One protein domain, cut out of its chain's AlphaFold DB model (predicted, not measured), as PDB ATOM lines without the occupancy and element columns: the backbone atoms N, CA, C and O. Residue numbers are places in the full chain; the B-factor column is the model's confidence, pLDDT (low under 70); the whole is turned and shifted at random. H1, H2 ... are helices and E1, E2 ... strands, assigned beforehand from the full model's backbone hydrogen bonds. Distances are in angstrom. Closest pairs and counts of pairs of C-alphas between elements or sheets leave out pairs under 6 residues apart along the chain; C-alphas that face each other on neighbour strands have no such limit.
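AT A GLANCE: This is residues 147 to 261 of the 263 residues of an uncharacterized protein of Kibdelosporangium aridum (UniProt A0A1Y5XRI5). One strongly twisted sheet of seven strands forms a wall, with two helices over one of its faces and no named helix over the other. H1 packs over the E1, E2 and E3 part of the sheet, while the shorter H2 packs mainly over the E4, E5, E6 and E7 part; the two helices meet at a steep angle. The printed part has 115 residues, with named elements in the order H1, E1 to E7, H2, and the class is mixed, helices and strands. The sheet runs E1, E2, E3, E7, E6, E5, E4, with antiparallel neighbours throughout. The whole is compact, with a radius of gyration of the C-alphas of 13.0 A, and rounded, spanning 36 by 32 by 21 A.

IN THESE COORDINATES: Residues 147 to 163 hold no named element. H1, residues 164 to 179, begins with C-alpha 164 at (-4.267, 29.249, -2.721) and is 21.4 A long. E1 is residues 182 to 187, 15.2 A, and E2 residues 191 to 195, 13.5 A. E3, residues 201 to 208, is the longest strand at 22.6 A, with C-alpha 201 at (-1.457, 18.840, -20.442). E4 is residues 217 to 219, 7.1 A; E5 residues 222 to 226, 12.3 A; E6 residues 231 to 234, 10.2 A; E7 residues 241 to 245, 13.2 A. H2, residues 250 to 259, is 14.2 A long and ends with C-alpha 259 at (-17.372, 30.094, -15.536).

HOW THE PARTS SIT: E1, E2 and E3 form a meander, each strand the antiparallel neighbour of the one before, with N 184 and O 193 at 2.8 A and N 192 and O 204 at 2.8 A. E3 pairs with E7 at 167 degrees, N 205 and O 244 being 2.9 A apart. E4, E5, E6 and E7 form a second meander, with N 219 and O 222 at 3.0 A, N 232 and O 225 at 2.9 A, and N 233 and O 243 at 2.8 A. E1 and E4 are the edge strands. H1 is on the sheet at a height over the sheet of 7.8 A and runs along the strands, at 23 degrees to E2 on the local plane. Its closest C-alphas to E2 are those of Cys 172 and Cys 192, 5.6 A apart. H2 is on the same face; the C-alphas of Val 219 in E4 and Glu 254 come within 5.6 A. With its residues 174 to 179 alone, H1 touches H2 at a steep tilt of 62 degrees, opposite ways, the closest C-alphas being those of Ala 175 and Leu 256, 6.5 A. In H2 every O i to N i+4 pair is within hydrogen-bond range; in H1, 11 of 12 are.

THE WHOLE: The two C-alphas farthest apart, those of Asp 198 and Asp 238, are 37.3 A apart. The printed part has no cut, and no link is long. Mean pLDDT of the printed part is 89.9; residues 210 to 214 and residue 261 are under 70.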
ATOM      1  N   ILE A 147      -2.090  18.641  -3.457       95.69
ATOM      2  CA  ILE A 147      -3.346  18.582  -2.737       95.69
ATOM      3  C   ILE A 147      -4.174  17.506  -3.418       95.69
ATOM      4  O   ILE A 147      -4.328  17.522  -4.648       95.69
ATOM      5  N   ALA A 148      -4.707  16.576  -2.629       95.88
ATOM      6  CA  ALA A 148      -5.637  15.578  -3.132       95.88
ATOM      7  C   ALA A 148      -6.838  16.283  -3.774       95.88
ATOM      8  O   ALA A 148      -7.494  17.124  -3.155       95.88
ATOM      9  N   PHE A 149      -7.121  15.965  -5.038       96.06
ATOM     10  CA  PHE A 149      -8.235  16.598  -5.723       96.06
ATOM     11  C   PHE A 149      -9.559  16.147  -5.102       96.06
ATOM     12  O   PHE A 149      -9.918  14.970  -5.142       96.06
ATOM     13  N   ALA A 150     -10.291  17.114  -4.565       94.56
ATOM     14  CA  ALA A 150     -11.671  16.975  -4.148       94.56
ATOM     15  C   ALA A 150     -12.495  18.057  -4.852       94.56
ATOM     16  O   ALA A 150     -12.155  19.244  -4.791       94.56
ATOM     17  N   SER A 151     -13.576  17.643  -5.518       94.88
ATOM     18  CA  SER A 151     -14.484  18.571  -6.192       94.88
ATOM     19  C   SER A 151     -14.994  19.603  -5.187       94.88
ATOM     20  O   SER A 151     -15.638  19.265  -4.193       94.88
ATOM     21  N   THR A 152     -14.653  20.864  -5.431       93.94
ATOM     22  CA  THR A 152     -14.887  21.977  -4.515       93.94
ATOM     23  C   THR A 152     -15.715  23.031  -5.242       93.94
ATOM     24  O   THR A 152     -15.221  23.635  -6.199       93.94
ATOM     25  N   PRO A 153     -16.971  23.272  -4.823       91.25
ATOM     26  CA  PRO A 153     -17.837  24.249  -5.469       91.25
ATOM     27  C   PRO A 153     -17.205  25.640  -5.509       91.25
ATOM     28  O   PRO A 153     -16.629  26.102  -4.521       91.25
ATOM     29  N   LEU A 154     -17.350  26.321  -6.647       89.19
ATOM     30  CA  LEU A 154     -16.899  27.697  -6.805       89.19
ATOM     31  C   LEU A 154     -17.741  28.631  -5.933       89.19
ATOM     32  O   LEU A 154     -18.964  28.686  -6.064       89.19
ATOM     33  N   ASN A 155     -17.070  29.447  -5.123       83.81
ATOM     34  CA  ASN A 155     -17.673  30.634  -4.530       83.81
ATOM     35  C   ASN A 155     -17.150  31.875  -5.262       83.81
ATOM     36  O   ASN A 155     -16.126  32.440  -4.883       83.81
ATOM     37  N   ALA A 156     -17.830  32.286  -6.337       73.38
ATOM     38  CA  ALA A 156     -17.329  33.318  -7.250       73.38
ATOM     39  C   ALA A 156     -17.040  34.662  -6.552       73.38
ATOM     40  O   ALA A 156     -16.082  35.344  -6.905       73.38
ATOM     41  N   GLY A 157     -17.820  35.013  -5.521       72.81
ATOM     42  CA  GLY A 157     -17.627  36.244  -4.749       72.81
ATOM     43  C   GLY A 157     -16.423  36.219  -3.802       72.81
ATOM     44  O   GLY A 157     -16.018  37.273  -3.327       72.81
ATOM     45  N   GLN A 158     -15.857  35.041  -3.524       81.00
ATOM     46  CA  GLN A 158     -14.751  34.862  -2.577       81.00
ATOM     47  C   GLN A 158     -13.502  34.236  -3.206       81.00
ATOM     48  O   GLN A 158     -12.436  34.346  -2.615       81.00
ATOM     49  N   PHE A 159     -13.597  33.625  -4.395       86.12
ATOM     50  CA  PHE A 159     -12.534  32.844  -5.051       86.12
ATOM     51  C   PHE A 159     -11.134  33.469  -4.953       86.12
ATOM     52  O   PHE A 159     -10.150  32.784  -4.687       86.12
ATOM     53  N   ILE A 160     -11.044  34.777  -5.170       83.44
ATOM     54  CA  ILE A 160      -9.791  35.542  -5.192       83.44
ATOM     55  C   ILE A 160      -9.199  35.828  -3.807       83.44
ATOM     56  O   ILE A 160      -7.990  36.009  -3.708       83.44
ATOM     57  N   ASP A 161     -10.033  35.846  -2.768       86.69
ATOM     58  CA  ASP A 161      -9.636  36.121  -1.385       86.69
ATOM     59  C   ASP A 161      -9.429  34.830  -0.570       86.69
ATOM     60  O   ASP A 161      -9.042  34.877   0.598       86.69
ATOM     61  N   LEU A 162      -9.659  33.668  -1.189       90.38
ATOM     62  CA  LEU A 162      -9.396  32.371  -0.582       90.38
ATOM     63  C   LEU A 162      -7.892  32.043  -0.568       90.38
ATOM     64  O   LEU A 162      -7.145  32.443  -1.468       90.38
ATOM     65  N   PRO A 163      -7.436  31.243   0.412       92.69
ATOM     66  CA  PRO A 163      -6.114  30.626   0.390       92.69
ATOM     67  C   PRO A 163      -5.869  29.854  -0.915       92.69
ATOM     68  O   PRO A 163      -6.755  29.137  -1.389       92.69
ATOM     69  N   ARG A 164      -4.649  29.940  -1.471       93.88
ATOM     70  CA  ARG A 164      -4.267  29.249  -2.721       93.88
ATOM     71  C   ARG A 164      -4.647  27.755  -2.760       93.88
ATOM     72  O   ARG A 164      -5.145  27.341  -3.806       93.88
ATOM     73  N   PRO A 165      -4.497  26.953  -1.679       94.00
ATOM     74  CA  PRO A 165      -4.942  25.557  -1.663       94.00
ATOM     75  C   PRO A 165      -6.436  25.357  -1.954       94.00
ATOM     76  O   PRO A 165      -6.815  24.468  -2.709       94.00
ATOM     77  N   VAL A 166      -7.301  26.214  -1.412       94.25
ATOM     78  CA  VAL A 166      -8.747  26.149  -1.678       94.25
ATOM     79  C   VAL A 166      -9.045  26.674  -3.084       94.25
ATOM     80  O   VAL A 166      -9.818  26.078  -3.835       94.25
ATOM     81  N   GLN A 167      -8.385  27.769  -3.467       93.62
ATOM     82  CA  GLN A 167      -8.538  28.389  -4.779       93.62
ATOM     83  C   GLN A 167      -8.178  27.423  -5.919       93.62
ATOM     84  O   GLN A 167      -8.895  27.367  -6.917       93.62
ATOM     85  N   VAL A 168      -7.107  26.634  -5.781       95.62
ATOM     86  CA  VAL A 168      -6.706  25.673  -6.820       95.62
ATOM     87  C   VAL A 168      -7.706  24.528  -6.964       95.62
ATOM     88  O   VAL A 168      -7.990  24.125  -8.090       95.62
ATOM     89  N   LEU A 169      -8.309  24.051  -5.869       96.25
ATOM     90  CA  LEU A 169      -9.361  23.033  -5.930       96.25
ATOM     91  C   LEU A 169     -10.622  23.562  -6.622       96.25
ATOM     92  O   LEU A 169     -11.185  22.875  -7.480       96.25
ATOM     93  N   GLN A 170     -11.029  24.801  -6.322       95.62
ATOM     94  CA  GLN A 170     -12.129  25.460  -7.033       95.62
ATOM     95  C   GLN A 170     -11.804  25.656  -8.520       95.62
ATOM     96  O   GLN A 170     -12.638  25.354  -9.371       95.62
ATOM     97  N   LEU A 171     -10.585  26.095  -8.850       95.81
ATOM     98  CA  LEU A 171     -10.147  26.280 -10.235       95.81
ATOM     99  C   LEU A 171     -10.150  24.960 -11.014       95.81
ATOM    100  O   LEU A 171     -10.669  24.917 -12.128       95.81
ATOM    101  N   CYS A 172      -9.614  23.886 -10.427       97.44
ATOM    102  CA  CYS A 172      -9.644  22.557 -11.032       97.44
ATOM    103  C   CYS A 172     -11.074  22.064 -11.252       97.44
ATOM    104  O   CYS A 172     -11.386  21.585 -12.336       97.44
ATOM    105  N   THR A 173     -11.953  22.252 -10.267       97.00
ATOM    106  CA  THR A 173     -13.368  21.860 -10.364       97.00
ATOM    107  C   THR A 173     -14.084  22.613 -11.485       97.00
ATOM    108  O   THR A 173     -14.831  22.027 -12.266       97.00
ATOM    109  N   VAL A 174     -13.848  23.923 -11.605       95.62
ATOM    110  CA  VAL A 174     -14.409  24.738 -12.691       95.62
ATOM    111  C   VAL A 174     -13.882  24.272 -14.047       95.62
ATOM    112  O   VAL A 174     -14.666  24.123 -14.985       95.62
ATOM    113  N   ALA A 175     -12.577  24.026 -14.158       95.75
ATOM    114  CA  ALA A 175     -11.959  23.596 -15.403       95.75
ATOM    115  C   ALA A 175     -12.439  22.209 -15.850       95.75
ATOM    116  O   ALA A 175     -12.800  22.052 -17.014       95.75
ATOM    117  N   GLU A 176     -12.522  21.244 -14.934       96.75
ATOM    118  CA  GLU A 176     -13.068  19.907 -15.187       96.75
ATOM    119  C   GLU A 176     -14.506  19.994 -15.712       96.75
ATOM    120  O   GLU A 176     -14.799  19.521 -16.809       96.75
ATOM    121  N   ASN A 177     -15.384  20.701 -14.994       95.75
ATOM    122  CA  ASN A 177     -16.799  20.817 -15.358       95.75
ATOM    123  C   ASN A 177     -17.031  21.575 -16.674       95.75
ATOM    124  O   ASN A 177     -17.975  21.281 -17.404       95.75
ATOM    125  N   THR A 178     -16.196  22.573 -16.972       95.00
ATOM    126  CA  THR A 178     -16.410  23.469 -18.120       95.00
ATOM    127  C   THR A 178     -15.739  22.956 -19.393       95.00
ATOM    128  O   THR A 178     -16.255  23.149 -20.499       95.00
ATOM    129  N   LEU A 179     -14.567  22.331 -19.259       95.75
ATOM    130  CA  LEU A 179     -13.764  21.859 -20.387       95.75
ATOM    131  C   LEU A 179     -13.937  20.357 -20.642       95.75
ATOM    132  O   LEU A 179     -13.675  19.912 -21.758       95.75
ATOM    133  N   GLY A 180     -14.390  19.589 -19.644       94.88
ATOM    134  CA  GLY A 180     -14.458  18.128 -19.712       94.88
ATOM    135  C   GLY A 180     -13.077  17.470 -19.714       94.88
ATOM    136  O   GLY A 180     -12.900  16.428 -20.339       94.88
ATOM    137  N   PHE A 181     -12.080  18.121 -19.105       96.00
ATOM    138  CA  PHE A 181     -10.701  17.630 -19.013       96.00
ATOM    139  C   PHE A 181     -10.460  16.986 -17.650       96.00
ATOM    140  O   PHE A 181     -10.964  17.481 -16.644       96.00
ATOM    141  N   ASP A 182      -9.628  15.946 -17.606       96.75
ATOM    142  CA  ASP A 182      -9.340  15.235 -16.360       96.75
ATOM    143  C   ASP A 182      -8.341  16.018 -15.506       96.75
ATOM    144  O   ASP A 182      -7.270  16.410 -15.986       96.75
ATOM    145  N   VAL A 183      -8.640  16.206 -14.220       97.50
ATOM    146  CA  VAL A 183      -7.685  16.805 -13.280       97.50
ATOM    147  C   VAL A 183      -6.541  15.824 -13.022       97.50
ATOM    148  O   VAL A 183      -6.737  14.706 -12.557       97.50
ATOM    149  N   VAL A 184      -5.316  16.255 -13.316       96.88
ATOM    150  CA  VAL A 184      -4.099  15.458 -13.105       96.88
ATOM    151  C   VAL A 184      -3.466  15.781 -11.762       96.88
ATOM    152  O   VAL A 184      -2.961  14.888 -11.087       96.88
ATOM    153  N   LYS A 185      -3.404  17.071 -11.415       96.31
ATOM    154  CA  LYS A 185      -2.661  17.546 -10.246       96.31
ATOM    155  C   LYS A 185      -3.186  18.902  -9.783       96.31
ATOM    156  O   LYS A 185      -3.360  19.795 -10.610       96.31
ATOM    157  N   ALA A 186      -3.350  19.072  -8.475       97.00
ATOM    158  CA  ALA A 186      -3.510  20.368  -7.823       97.00
ATOM    159  C   ALA A 186      -2.302  20.612  -6.907       97.00
ATOM    160  O   ALA A 186      -1.843  19.689  -6.232       97.00
ATOM    161  N   ILE A 187      -1.750  21.825  -6.926       95.12
ATOM    162  CA  ILE A 187      -0.550  22.194  -6.163       95.12
ATOM    163  C   ILE A 187      -0.848  23.423  -5.299       95.12
ATOM    164  O   ILE A 187      -1.450  24.388  -5.771       95.12
ATOM    165  N   GLU A 188      -0.352  23.429  -4.059       92.25
ATOM    166  CA  GLU A 188      -0.554  24.496  -3.058       92.25
ATOM    167  C   GLU A 188      -0.173  25.920  -3.509       92.25
ATOM    168  O   GLU A 188      -0.594  26.909  -2.912       92.25
ATOM    169  N   ASN A 189       0.621  26.055  -4.571       89.50
ATOM    170  CA  ASN A 189       1.025  27.345  -5.123       89.50
ATOM    171  C   ASN A 189      -0.059  28.001  -6.003       89.50
ATOM    172  O   ASN A 189       0.158  29.123  -6.466       89.50
ATOM    173  N   GLY A 190      -1.191  27.323  -6.226       91.44
ATOM    174  CA  GLY A 190      -2.284  27.782  -7.083       91.44
ATOM    175  C   GLY A 190      -2.323  27.126  -8.469       91.44
ATOM    176  O   GLY A 190      -3.092  27.576  -9.314       91.44
ATOM    177  N   THR A 191      -1.484  26.117  -8.744       95.06
ATOM    178  CA  THR A 191      -1.408  25.460 -10.061       95.06
ATOM    179  C   THR A 191      -2.342  24.257 -10.164       95.06
ATOM    180  O   THR A 191      -2.169  23.269  -9.449       95.06
ATOM    181  N   CYS A 192      -3.273  24.315 -11.114       97.81
ATOM    182  CA  CYS A 192      -4.080  23.186 -11.556       97.81
ATOM    183  C   CYS A 192      -3.550  22.646 -12.889       97.81
ATOM    184  O   CYS A 192      -3.438  23.396 -13.858       97.81
ATOM    185  N   THR A 193      -3.267  21.349 -12.962       97.88
ATOM    186  CA  THR A 193      -2.874  20.669 -14.200       97.88
ATOM    187  C   THR A 193      -3.984  19.727 -14.640       97.88
ATOM    188  O   THR A 193      -4.382  18.849 -13.875       97.88
ATOM    189  N   LEU A 194      -4.437  19.871 -15.882       97.88
ATOM    190  CA  LEU A 194      -5.459  19.030 -16.506       97.88
ATOM    191  C   LEU A 194      -4.881  18.250 -17.689       97.88
ATOM    192  O   LEU A 194      -3.896  18.675 -18.297       97.88
ATOM    193  N   ARG A 195      -5.514  17.131 -18.043       97.88
ATOM    194  CA  ARG A 195      -5.224  16.358 -19.253       97.88
ATOM    195  C   ARG A 195      -6.321  16.566 -20.283       97.88
ATOM    196  O   ARG A 195      -7.496  16.337 -20.008       97.88
ATOM    197  N   LYS A 196      -5.919  16.990 -21.476       95.88
ATOM    198  CA  LYS A 196      -6.807  17.152 -22.624       95.88
ATOM    199  C   LYS A 196      -7.120  15.797 -23.279       95.88
ATOM    200  O   LYS A 196      -6.338  14.856 -23.122       95.88
ATOM    201  N   PRO A 197      -8.187  15.709 -24.098       94.19
ATOM    202  CA  PRO A 197      -8.523  14.494 -24.846       94.19
ATOM    203  C   PRO A 197      -7.423  14.002 -25.799       94.19
ATOM    204  O   PRO A 197      -7.349  12.812 -26.084       94.19
ATOM    205  N   ASP A 198      -6.558  14.899 -26.282       93.31
ATOM    206  CA  ASP A 198      -5.413  14.563 -27.141       93.31
ATOM    207  C   ASP A 198      -4.188  14.034 -26.363       93.31
ATOM    208  O   ASP A 198      -3.153  13.731 -26.956       93.31
ATOM    209  N   GLY A 199      -4.296  13.917 -25.034       93.69
ATOM    210  CA  GLY A 199      -3.240  13.453 -24.138       93.69
ATOM    211  C   GLY A 199      -2.271  14.543 -23.669       93.69
ATOM    212  O   GLY A 199      -1.453  14.274 -22.784       93.69
ATOM    213  N   THR A 200      -2.354  15.766 -24.201       95.19
ATOM    214  CA  THR A 200      -1.521  16.893 -23.756       95.19
ATOM    215  C   THR A 200      -2.000  17.463 -22.418       95.19
ATOM    216  O   THR A 200      -3.118  17.204 -21.966       95.19
ATOM    217  N   THR A 201      -1.141  18.228 -21.741       96.25
ATOM    218  CA  THR A 201      -1.457  18.840 -20.442       96.25
ATOM    219  C   THR A 201      -1.732  20.330 -20.564       96.25
ATOM    220  O   THR A 201      -1.003  21.037 -21.254       96.25
ATOM    221  N   LEU A 202      -2.719  20.810 -19.813       96.38
ATOM    222  CA  LEU A 202      -3.030  22.222 -19.625       96.38
ATOM    223  C   LEU A 202      -2.691  22.626 -18.191       96.38
ATOM    224  O   LEU A 202      -3.168  21.989 -17.257       96.38
ATOM    225  N   ALA A 203      -1.906  23.686 -18.013       97.00
ATOM    226  CA  ALA A 203      -1.660  24.282 -16.703       97.00
ATOM    227  C   ALA A 203      -2.471  25.574 -16.549       97.00
ATOM    228  O   ALA A 203      -2.409  26.455 -17.405       97.00
ATOM    229  N   LEU A 204      -3.200  25.688 -15.444       96.81
ATOM    230  CA  LEU A 204      -3.917  26.885 -15.023       96.81
ATOM    231  C   LEU A 204      -3.317  27.372 -13.709       96.81
ATOM    232  O   LEU A 204      -3.109  26.573 -12.796       96.81
ATOM    233  N   VAL A 205      -3.037  28.667 -13.593       93.88
ATOM    234  CA  VAL A 205      -2.453  29.236 -12.372       93.88
ATOM    235  C   VAL A 205      -3.055  30.601 -12.090       93.88
ATOM    236  O   VAL A 205      -3.091  31.449 -12.977       93.88
ATOM    237  N   VAL A 206      -3.476  30.843 -10.850       91.12
ATOM    238  CA  VAL A 206      -3.766  32.204 -10.380       91.12
ATOM    239  C   VAL A 206      -2.482  32.815  -9.832       91.12
ATOM    240  O   VAL A 206      -1.836  32.237  -8.956       91.12
ATOM    241  N   VAL A 207      -2.096  33.973 -10.357       88.06
ATOM    242  CA  VAL A 207      -0.838  34.644 -10.016       88.06
ATOM    243  C   VAL A 207      -1.065  36.105  -9.646       88.06
ATOM    244  O   VAL A 207      -1.942  36.770 -10.200       88.06
ATOM    245  N   ASP A 208      -0.230  36.615  -8.738       84.94
ATOM    246  CA  ASP A 208      -0.079  38.056  -8.540       84.94
ATOM    247  C   ASP A 208       0.455  38.682  -9.848       84.94
ATOM    248  O   ASP A 208       1.412  38.189 -10.454       84.94
ATOM    249  N   SER A 209      -0.180  39.758 -10.311       74.75
ATOM    250  CA  SER A 209       0.099  40.362 -11.613       74.75
ATOM    251  C   SER A 209       1.432  41.107 -11.658       74.75
ATOM    252  O   SER A 209       1.826  41.790 -10.712       74.75
ATOM    253  N   VAL A 210       2.078  41.078 -12.826       56.03
ATOM    254  CA  VAL A 210       3.308  41.823 -13.116       56.03
ATOM    255  C   VAL A 210       2.991  42.994 -14.060       56.03
ATOM    256  O   VAL A 210       3.285  42.951 -15.247       56.03
ATOM    257  N   GLY A 211       2.376  44.054 -13.523       59.81
ATOM    258  CA  GLY A 211       2.178  45.350 -14.200       59.81
ATOM    259  C   GLY A 211       1.069  45.407 -15.271       59.81
ATOM    260  O   GLY A 211       0.926  44.532 -16.117       59.81
ATOM    261  N   SER A 212       0.285  46.493 -15.273       59.44
ATOM    262  CA  SER A 212      -0.885  46.677 -16.155       59.44
ATOM    263  C   SER A 212      -0.554  47.044 -17.605       59.44
ATOM    264  O   SER A 212      -1.410  46.909 -18.476       59.44
ATOM    265  N   SER A 213       0.675  47.482 -17.899       59.69
ATOM    266  CA  SER A 213       1.077  47.952 -19.233       59.69
ATOM    267  C   SER A 213       1.183  46.846 -20.292       59.69
ATOM    268  O   SER A 213       1.513  47.141 -21.435       59.69
ATOM    269  N   ALA A 214       0.926  45.588 -19.925       68.56
ATOM    270  CA  ALA A 214       1.061  44.429 -20.803       68.56
ATOM    271  C   ALA A 214      -0.275  43.855 -21.317       68.56
ATOM    272  O   ALA A 214      -0.248  42.858 -22.031       68.56
ATOM    273  N   PHE A 215      -1.422  44.444 -20.954       85.56
ATOM    274  CA  PHE A 215      -2.753  43.932 -21.303       85.56
ATOM    275  C   PHE A 215      -3.361  44.726 -22.465       85.56
ATOM    276  O   PHE A 215      -4.030  45.739 -22.255       85.56
ATOM    277  N   THR A 216      -3.095  44.285 -23.693       88.44
ATOM    278  CA  THR A 216      -3.592  44.913 -24.931       88.44
ATOM    279  C   THR A 216      -4.839  44.243 -25.502       88.44
ATOM    280  O   THR A 216      -5.510  44.835 -26.345       88.44
ATOM    281  N   ASP A 217      -5.171  43.043 -25.030       91.56
ATOM    282  CA  ASP A 217      -6.228  42.193 -25.574       91.56
ATOM    283  C   ASP A 217      -7.417  42.074 -24.616       91.56
ATOM    284  O   ASP A 217      -7.434  42.642 -23.515       91.56
ATOM    285  N   ARG A 218      -8.444  41.324 -25.035       91.88
ATOM    286  CA  ARG A 218      -9.599  40.995 -24.195       91.88
ATOM    287  C   ARG A 218     -10.035  39.545 -24.350       91.88
ATOM    288  O   ARG A 218     -10.098  39.034 -25.461       91.88
ATOM    289  N   VAL A 219     -10.431  38.936 -23.236       91.88
ATOM    290  CA  VAL A 219     -11.083  37.618 -23.172       91.88
ATOM    291  C   VAL A 219     -12.321  37.764 -22.302       91.88
ATOM    292  O   VAL A 219     -12.216  38.275 -21.191       91.88
ATOM    293  N   ALA A 220     -13.498  37.389 -22.812       90.50
ATOM    294  CA  ALA A 220     -14.778  37.594 -22.121       90.50
ATOM    295  C   ALA A 220     -14.927  39.024 -21.545       90.50
ATOM    296  O   ALA A 220     -15.329  39.223 -20.406       90.50
ATOM    297  N   ARG A 221     -14.540  40.041 -22.333       89.44
ATOM    298  CA  ARG A 221     -14.498  41.480 -21.970       89.44
ATOM    299  C   ARG A 221     -13.495  41.878 -20.879       89.44
ATOM    300  O   ARG A 221     -13.309  43.081 -20.677       89.44
ATOM    301  N   ARG A 222     -12.791  40.939 -20.252       89.31
ATOM    302  CA  ARG A 222     -11.731  41.206 -19.272       89.31
ATOM    303  C   ARG A 222     -10.413  41.558 -19.967       89.31
ATOM    304  O   ARG A 222     -10.148  41.004 -21.035       89.31
ATOM    305  N   PRO A 223      -9.586  42.462 -19.404       91.69
ATOM    306  CA  PRO A 223      -8.245  42.719 -19.921       91.69
ATOM    307  C   PRO A 223      -7.435  41.423 -20.010       91.69
ATOM    308  O   PRO A 223      -7.383  40.661 -19.042       91.69
ATOM    309  N   ALA A 224      -6.787  41.192 -21.150       91.81
ATOM    310  CA  ALA A 224      -5.953  40.019 -21.379       91.81
ATOM    311  C   ALA A 224      -4.596  40.380 -22.001       91.81
ATOM    312  O   ALA A 224      -4.430  41.422 -22.638       91.81
ATOM    313  N   LYS A 225      -3.630  39.487 -21.800       91.81
ATOM    314  CA  LYS A 225      -2.349  39.441 -22.494       91.81
ATOM    315  C   LYS A 225      -2.232  38.076 -23.154       91.81
ATOM    316  O   LYS A 225      -2.270  37.062 -22.458       91.81
ATOM    317  N   ILE A 226      -2.070  38.058 -24.470       91.94
ATOM    318  CA  ILE A 226      -1.893  36.828 -25.239       91.94
ATOM    319  C   ILE A 226      -0.436  36.760 -25.706       91.94
ATOM    320  O   ILE A 226       0.107  37.728 -26.235       91.94
ATOM    321  N   THR A 227       0.218  35.630 -25.460       90.38
ATOM    322  CA  THR A 227       1.557  35.316 -25.977       90.38
ATOM    323  C   THR A 227       1.490  34.073 -26.857       90.38
ATOM    324  O   THR A 227       0.463  33.404 -26.915       90.38
ATOM    325  N   ASP A 228       2.608  33.703 -27.481       89.50
ATOM    326  CA  ASP A 228       2.699  32.493 -28.312       89.50
ATOM    327  C   ASP A 228       2.458  31.182 -27.537       89.50
ATOM    328  O   ASP A 228       2.312  30.121 -28.142       89.50
ATOM    329  N   SER A 229       2.435  31.231 -26.201       89.94
ATOM    330  CA  SER A 229       2.363  30.051 -25.333       89.94
ATOM    331  C   SER A 229       1.344  30.142 -24.196       89.94
ATOM    332  O   SER A 229       1.190  29.174 -23.453       89.94
ATOM    333  N   SER A 230       0.682  31.286 -24.009       93.25
ATOM    334  CA  SER A 230      -0.244  31.460 -22.890       93.25
ATOM    335  C   SER A 230      -1.225  32.607 -23.086       93.25
ATOM    336  O   SER A 230      -0.931  33.593 -23.766       93.25
ATOM    337  N   VAL A 231      -2.351  32.508 -22.388       93.88
ATOM    338  CA  VAL A 231      -3.313  33.591 -22.201       93.88
ATOM    339  C   VAL A 231      -3.346  33.962 -20.721       93.88
ATOM    340  O   VAL A 231      -3.619  33.125 -19.864       93.88
ATOM    341  N   THR A 232      -3.082  35.227 -20.409       93.25
ATOM    342  CA  THR A 232      -3.202  35.780 -19.055       93.25
ATOM    343  C   THR A 232      -4.392  36.729 -19.006       93.25
ATOM    344  O   THR A 232      -4.434  37.687 -19.774       93.25
ATOM    345  N   VAL A 233      -5.352  36.500 -18.107       92.31
ATOM    346  CA  VAL A 233      -6.584  37.299 -17.995       92.31
ATOM    347  C   VAL A 233      -6.712  37.917 -16.608       92.31
ATOM    348  O   VAL A 233      -6.596  37.220 -15.602       92.31
ATOM    349  N   ARG A 234      -7.009  39.218 -16.547       90.12
ATOM    350  CA  ARG A 234      -7.248  39.949 -15.298       90.12
ATOM    351  C   ARG A 234      -8.564  39.518 -14.653       90.12
ATOM    352  O   ARG A 234      -9.643  39.803 -15.182       90.12
ATOM    353  N   LEU A 235      -8.486  38.922 -13.466       86.44
ATOM    354  CA  LEU A 235      -9.664  38.415 -12.757       86.44
ATOM    355  C   LEU A 235     -10.487  39.518 -12.084       86.44
ATOM    356  O   LEU A 235     -11.703  39.422 -12.096       86.44
ATOM    357  N   ARG A 236      -9.862  40.581 -11.561       79.94
ATOM    358  CA  ARG A 236     -10.560  41.670 -10.851       79.94
ATOM    359  C   ARG A 236     -10.018  43.045 -11.244       79.94
ATOM    360  O   ARG A 236      -8.825  43.184 -11.455       79.94
ATOM    361  N   ASP A 237     -10.865  44.068 -11.341       77.94
ATOM    362  CA  ASP A 237     -10.423  45.407 -11.778       77.94
ATOM    363  C   ASP A 237      -9.666  46.176 -10.685       77.94
ATOM    364  O   ASP A 237      -8.766  46.958 -10.981       77.94
ATOM    365  N   ASP A 238      -9.981  45.904  -9.418       73.38
ATOM    366  CA  ASP A 238      -9.367  46.497  -8.227       73.38
ATOM    367  C   ASP A 238      -8.312  45.597  -7.548       73.38
ATOM    368  O   ASP A 238      -7.849  45.912  -6.452       73.38
ATOM    369  N   ALA A 239      -7.905  44.486  -8.179       72.81
ATOM    370  CA  ALA A 239      -6.742  43.695  -7.753       72.81
ATOM    371  C   ALA A 239      -5.773  43.382  -8.884       72.81
ATOM    372  O   ALA A 239      -6.128  43.255 -10.056       72.81
ATOM    373  N   MET A 240      -4.525  43.173  -8.489       79.62
ATOM    374  CA  MET A 240      -3.456  42.636  -9.310       79.62
ATOM    375  C   MET A 240      -3.461  41.108  -9.271       79.62
ATOM    376  O   MET A 240      -2.468  40.500  -8.894       79.62
ATOM    377  N   LEU A 241      -4.571  40.493  -9.686       86.38
ATOM    378  CA  LEU A 241      -4.704  39.039  -9.792       86.38
ATOM    379  C   LEU A 241      -5.087  38.613 -11.201       86.38
ATOM    380  O   LEU A 241      -6.093  39.074 -11.751       86.38
ATOM    381  N   ASP A 242      -4.299  37.696 -11.751       90.94
ATOM    382  CA  ASP A 242      -4.471  37.185 -13.101       90.94
ATOM    383  C   ASP A 242      -4.631  35.663 -13.101       90.94
ATOM    384  O   ASP A 242      -3.964  34.951 -12.349       90.94
ATOM    385  N   LEU A 243      -5.479  35.159 -13.995       93.50
ATOM    386  CA  LEU A 243      -5.500  33.756 -14.385       93.50
ATOM    387  C   LEU A 243      -4.556  33.575 -15.571       93.50
ATOM    388  O   LEU A 243      -4.793  34.128 -16.643       93.50
ATOM    389  N   MET A 244      -3.501  32.794 -15.383       94.44
ATOM    390  CA  MET A 244      -2.605  32.352 -16.441       94.44
ATOM    391  C   MET A 244      -3.036  30.973 -16.939       94.44
ATOM    392  O   MET A 244      -3.181  30.031 -16.159       94.44
ATOM    393  N   ILE A 245      -3.211  30.866 -18.249       95.81
ATOM    394  CA  ILE A 245      -3.651  29.671 -18.961       95.81
ATOM    395  C   ILE A 245      -2.505  29.275 -19.886       95.81
ATOM    396  O   ILE A 245      -2.136  30.043 -20.772       95.81
ATOM    397  N   GLY A 246      -1.922  28.096 -19.672       93.94
ATOM    398  CA  GLY A 246      -0.852  27.527 -20.500       93.94
ATOM    399  C   GLY A 246      -1.354  26.993 -21.842       93.94
ATOM    400  O   GLY A 246      -1.038  25.864 -22.206       93.94
ATOM    401  N   ASP A 247      -2.190  27.776 -22.517       91.56
ATOM    402  CA  ASP A 247      -2.784  27.509 -23.821       91.56
ATOM    403  C   ASP A 247      -2.999  28.830 -24.559       91.56
ATOM    404  O   ASP A 247      -3.092  29.883 -23.925       91.56
ATOM    405  N   THR A 248      -3.112  28.768 -25.880       89.50
ATOM    406  CA  THR A 248      -3.423  29.915 -26.739       89.50
ATOM    407  C   THR A 248      -4.786  29.806 -27.413       89.50
ATOM    408  O   THR A 248      -5.196  30.756 -28.076       89.50
ATOM    409  N   ASP A 249      -5.520  28.704 -27.219       89.00
ATOM    410  CA  ASP A 249      -6.890  28.553 -27.700       89.00
ATOM    411  C   ASP A 249      -7.821  29.552 -26.980       89.00
ATOM    412  O   ASP A 249      -8.098  29.406 -25.779       89.00
ATOM    413  N   PRO A 250      -8.352  30.564 -27.694       85.56
ATOM    414  CA  PRO A 250      -9.221  31.568 -27.095       85.56
ATOM    415  C   PRO A 250     -10.516  30.961 -26.538       85.56
ATOM    416  O   PRO A 250     -11.072  31.511 -25.588       85.56
ATOM    417  N   ALA A 251     -10.977  29.817 -27.061       91.25
ATOM    418  CA  ALA A 251     -12.191  29.165 -26.581       91.25
ATOM    419  C   ALA A 251     -12.014  28.576 -25.174       91.25
ATOM    420  O   ALA A 251     -12.950  28.618 -24.370       91.25
ATOM    421  N   ILE A 252     -10.825  28.052 -24.851       93.94
ATOM    422  CA  ILE A 252     -10.505  27.576 -23.495       93.94
ATOM    423  C   ILE A 252     -10.529  28.758 -22.526       93.94
ATOM    424  O   ILE A 252     -11.181  28.694 -21.481       93.94
ATOM    425  N   ALA A 253      -9.859  29.850 -22.894       92.81
ATOM    426  CA  ALA A 253      -9.773  31.035 -22.054       92.81
ATOM    427  C   ALA A 253     -11.144  31.676 -21.807       92.81
ATOM    428  O   ALA A 253     -11.488  31.978 -20.665       92.81
ATOM    429  N   GLU A 254     -11.957  31.835 -22.850       93.62
ATOM    430  CA  GLU A 254     -13.280  32.445 -22.739       93.62
ATOM    431  C   GLU A 254     -14.220  31.635 -21.839       93.62
ATOM    432  O   GLU A 254     -14.843  32.202 -20.940       93.62
ATOM    433  N   LYS A 255     -14.262  30.308 -22.008       94.62
ATOM    434  CA  LYS A 255     -15.079  29.420 -21.171       94.62
ATOM    435  C   LYS A 255     -14.703  29.498 -19.691       94.62
ATOM    436  O   LYS A 255     -15.585  29.616 -18.844       94.62
ATOM    437  N   LEU A 256     -13.407  29.449 -19.376       93.69
ATOM    438  CA  LEU A 256     -12.926  29.507 -17.992       93.69
ATOM    439  C   LEU A 256     -13.257  30.847 -17.326       93.69
ATOM    440  O   LEU A 256     -13.733  30.871 -16.193       93.69
ATOM    441  N   VAL A 257     -13.044  31.963 -18.029       91.00
ATOM    442  CA  VAL A 257     -13.311  33.305 -17.485       91.00
ATOM    443  C   VAL A 257     -14.806  33.512 -17.232       91.00
ATOM    444  O   VAL A 257     -15.180  34.041 -16.184       91.00
ATOM    445  N   GLN A 258     -15.668  33.045 -18.142       90.50
ATOM    446  CA  GLN A 258     -17.120  33.083 -17.950       90.50
ATOM    447  C   GLN A 258     -17.558  32.226 -16.753       90.50
ATOM    448  O   GLN A 258     -18.353  32.682 -15.930       90.50
ATOM    449  N   ALA A 259     -17.015  31.012 -16.616       89.88
ATOM    450  CA  ALA A 259     -17.372  30.094 -15.536       89.88
ATOM    451  C   ALA A 259     -16.931  30.586 -14.145       89.88
ATOM    452  O   ALA A 259     -17.614  30.326 -13.158       89.88
ATOM    453  N   LEU A 260     -15.841  31.357 -14.060       87.00
ATOM    454  CA  LEU A 260     -15.402  32.007 -12.818       87.00
ATOM    455  C   LEU A 260     -16.284  33.202 -12.399       87.00
ATOM    456  O   LEU A 260     -16.001  33.849 -11.390       87.00
ATOM    457  N   GLY A 261     -17.354  33.498 -13.147       69.75
ATOM    458  CA  GLY A 261     -18.298  34.572 -12.833       69.75
ATOM    459  C   GLY A 261     -17.730  35.974 -13.059       69.75
ATOM    460  O   GLY A 261     -18.247  36.931 -12.493       69.75
TER     461      GLY A 261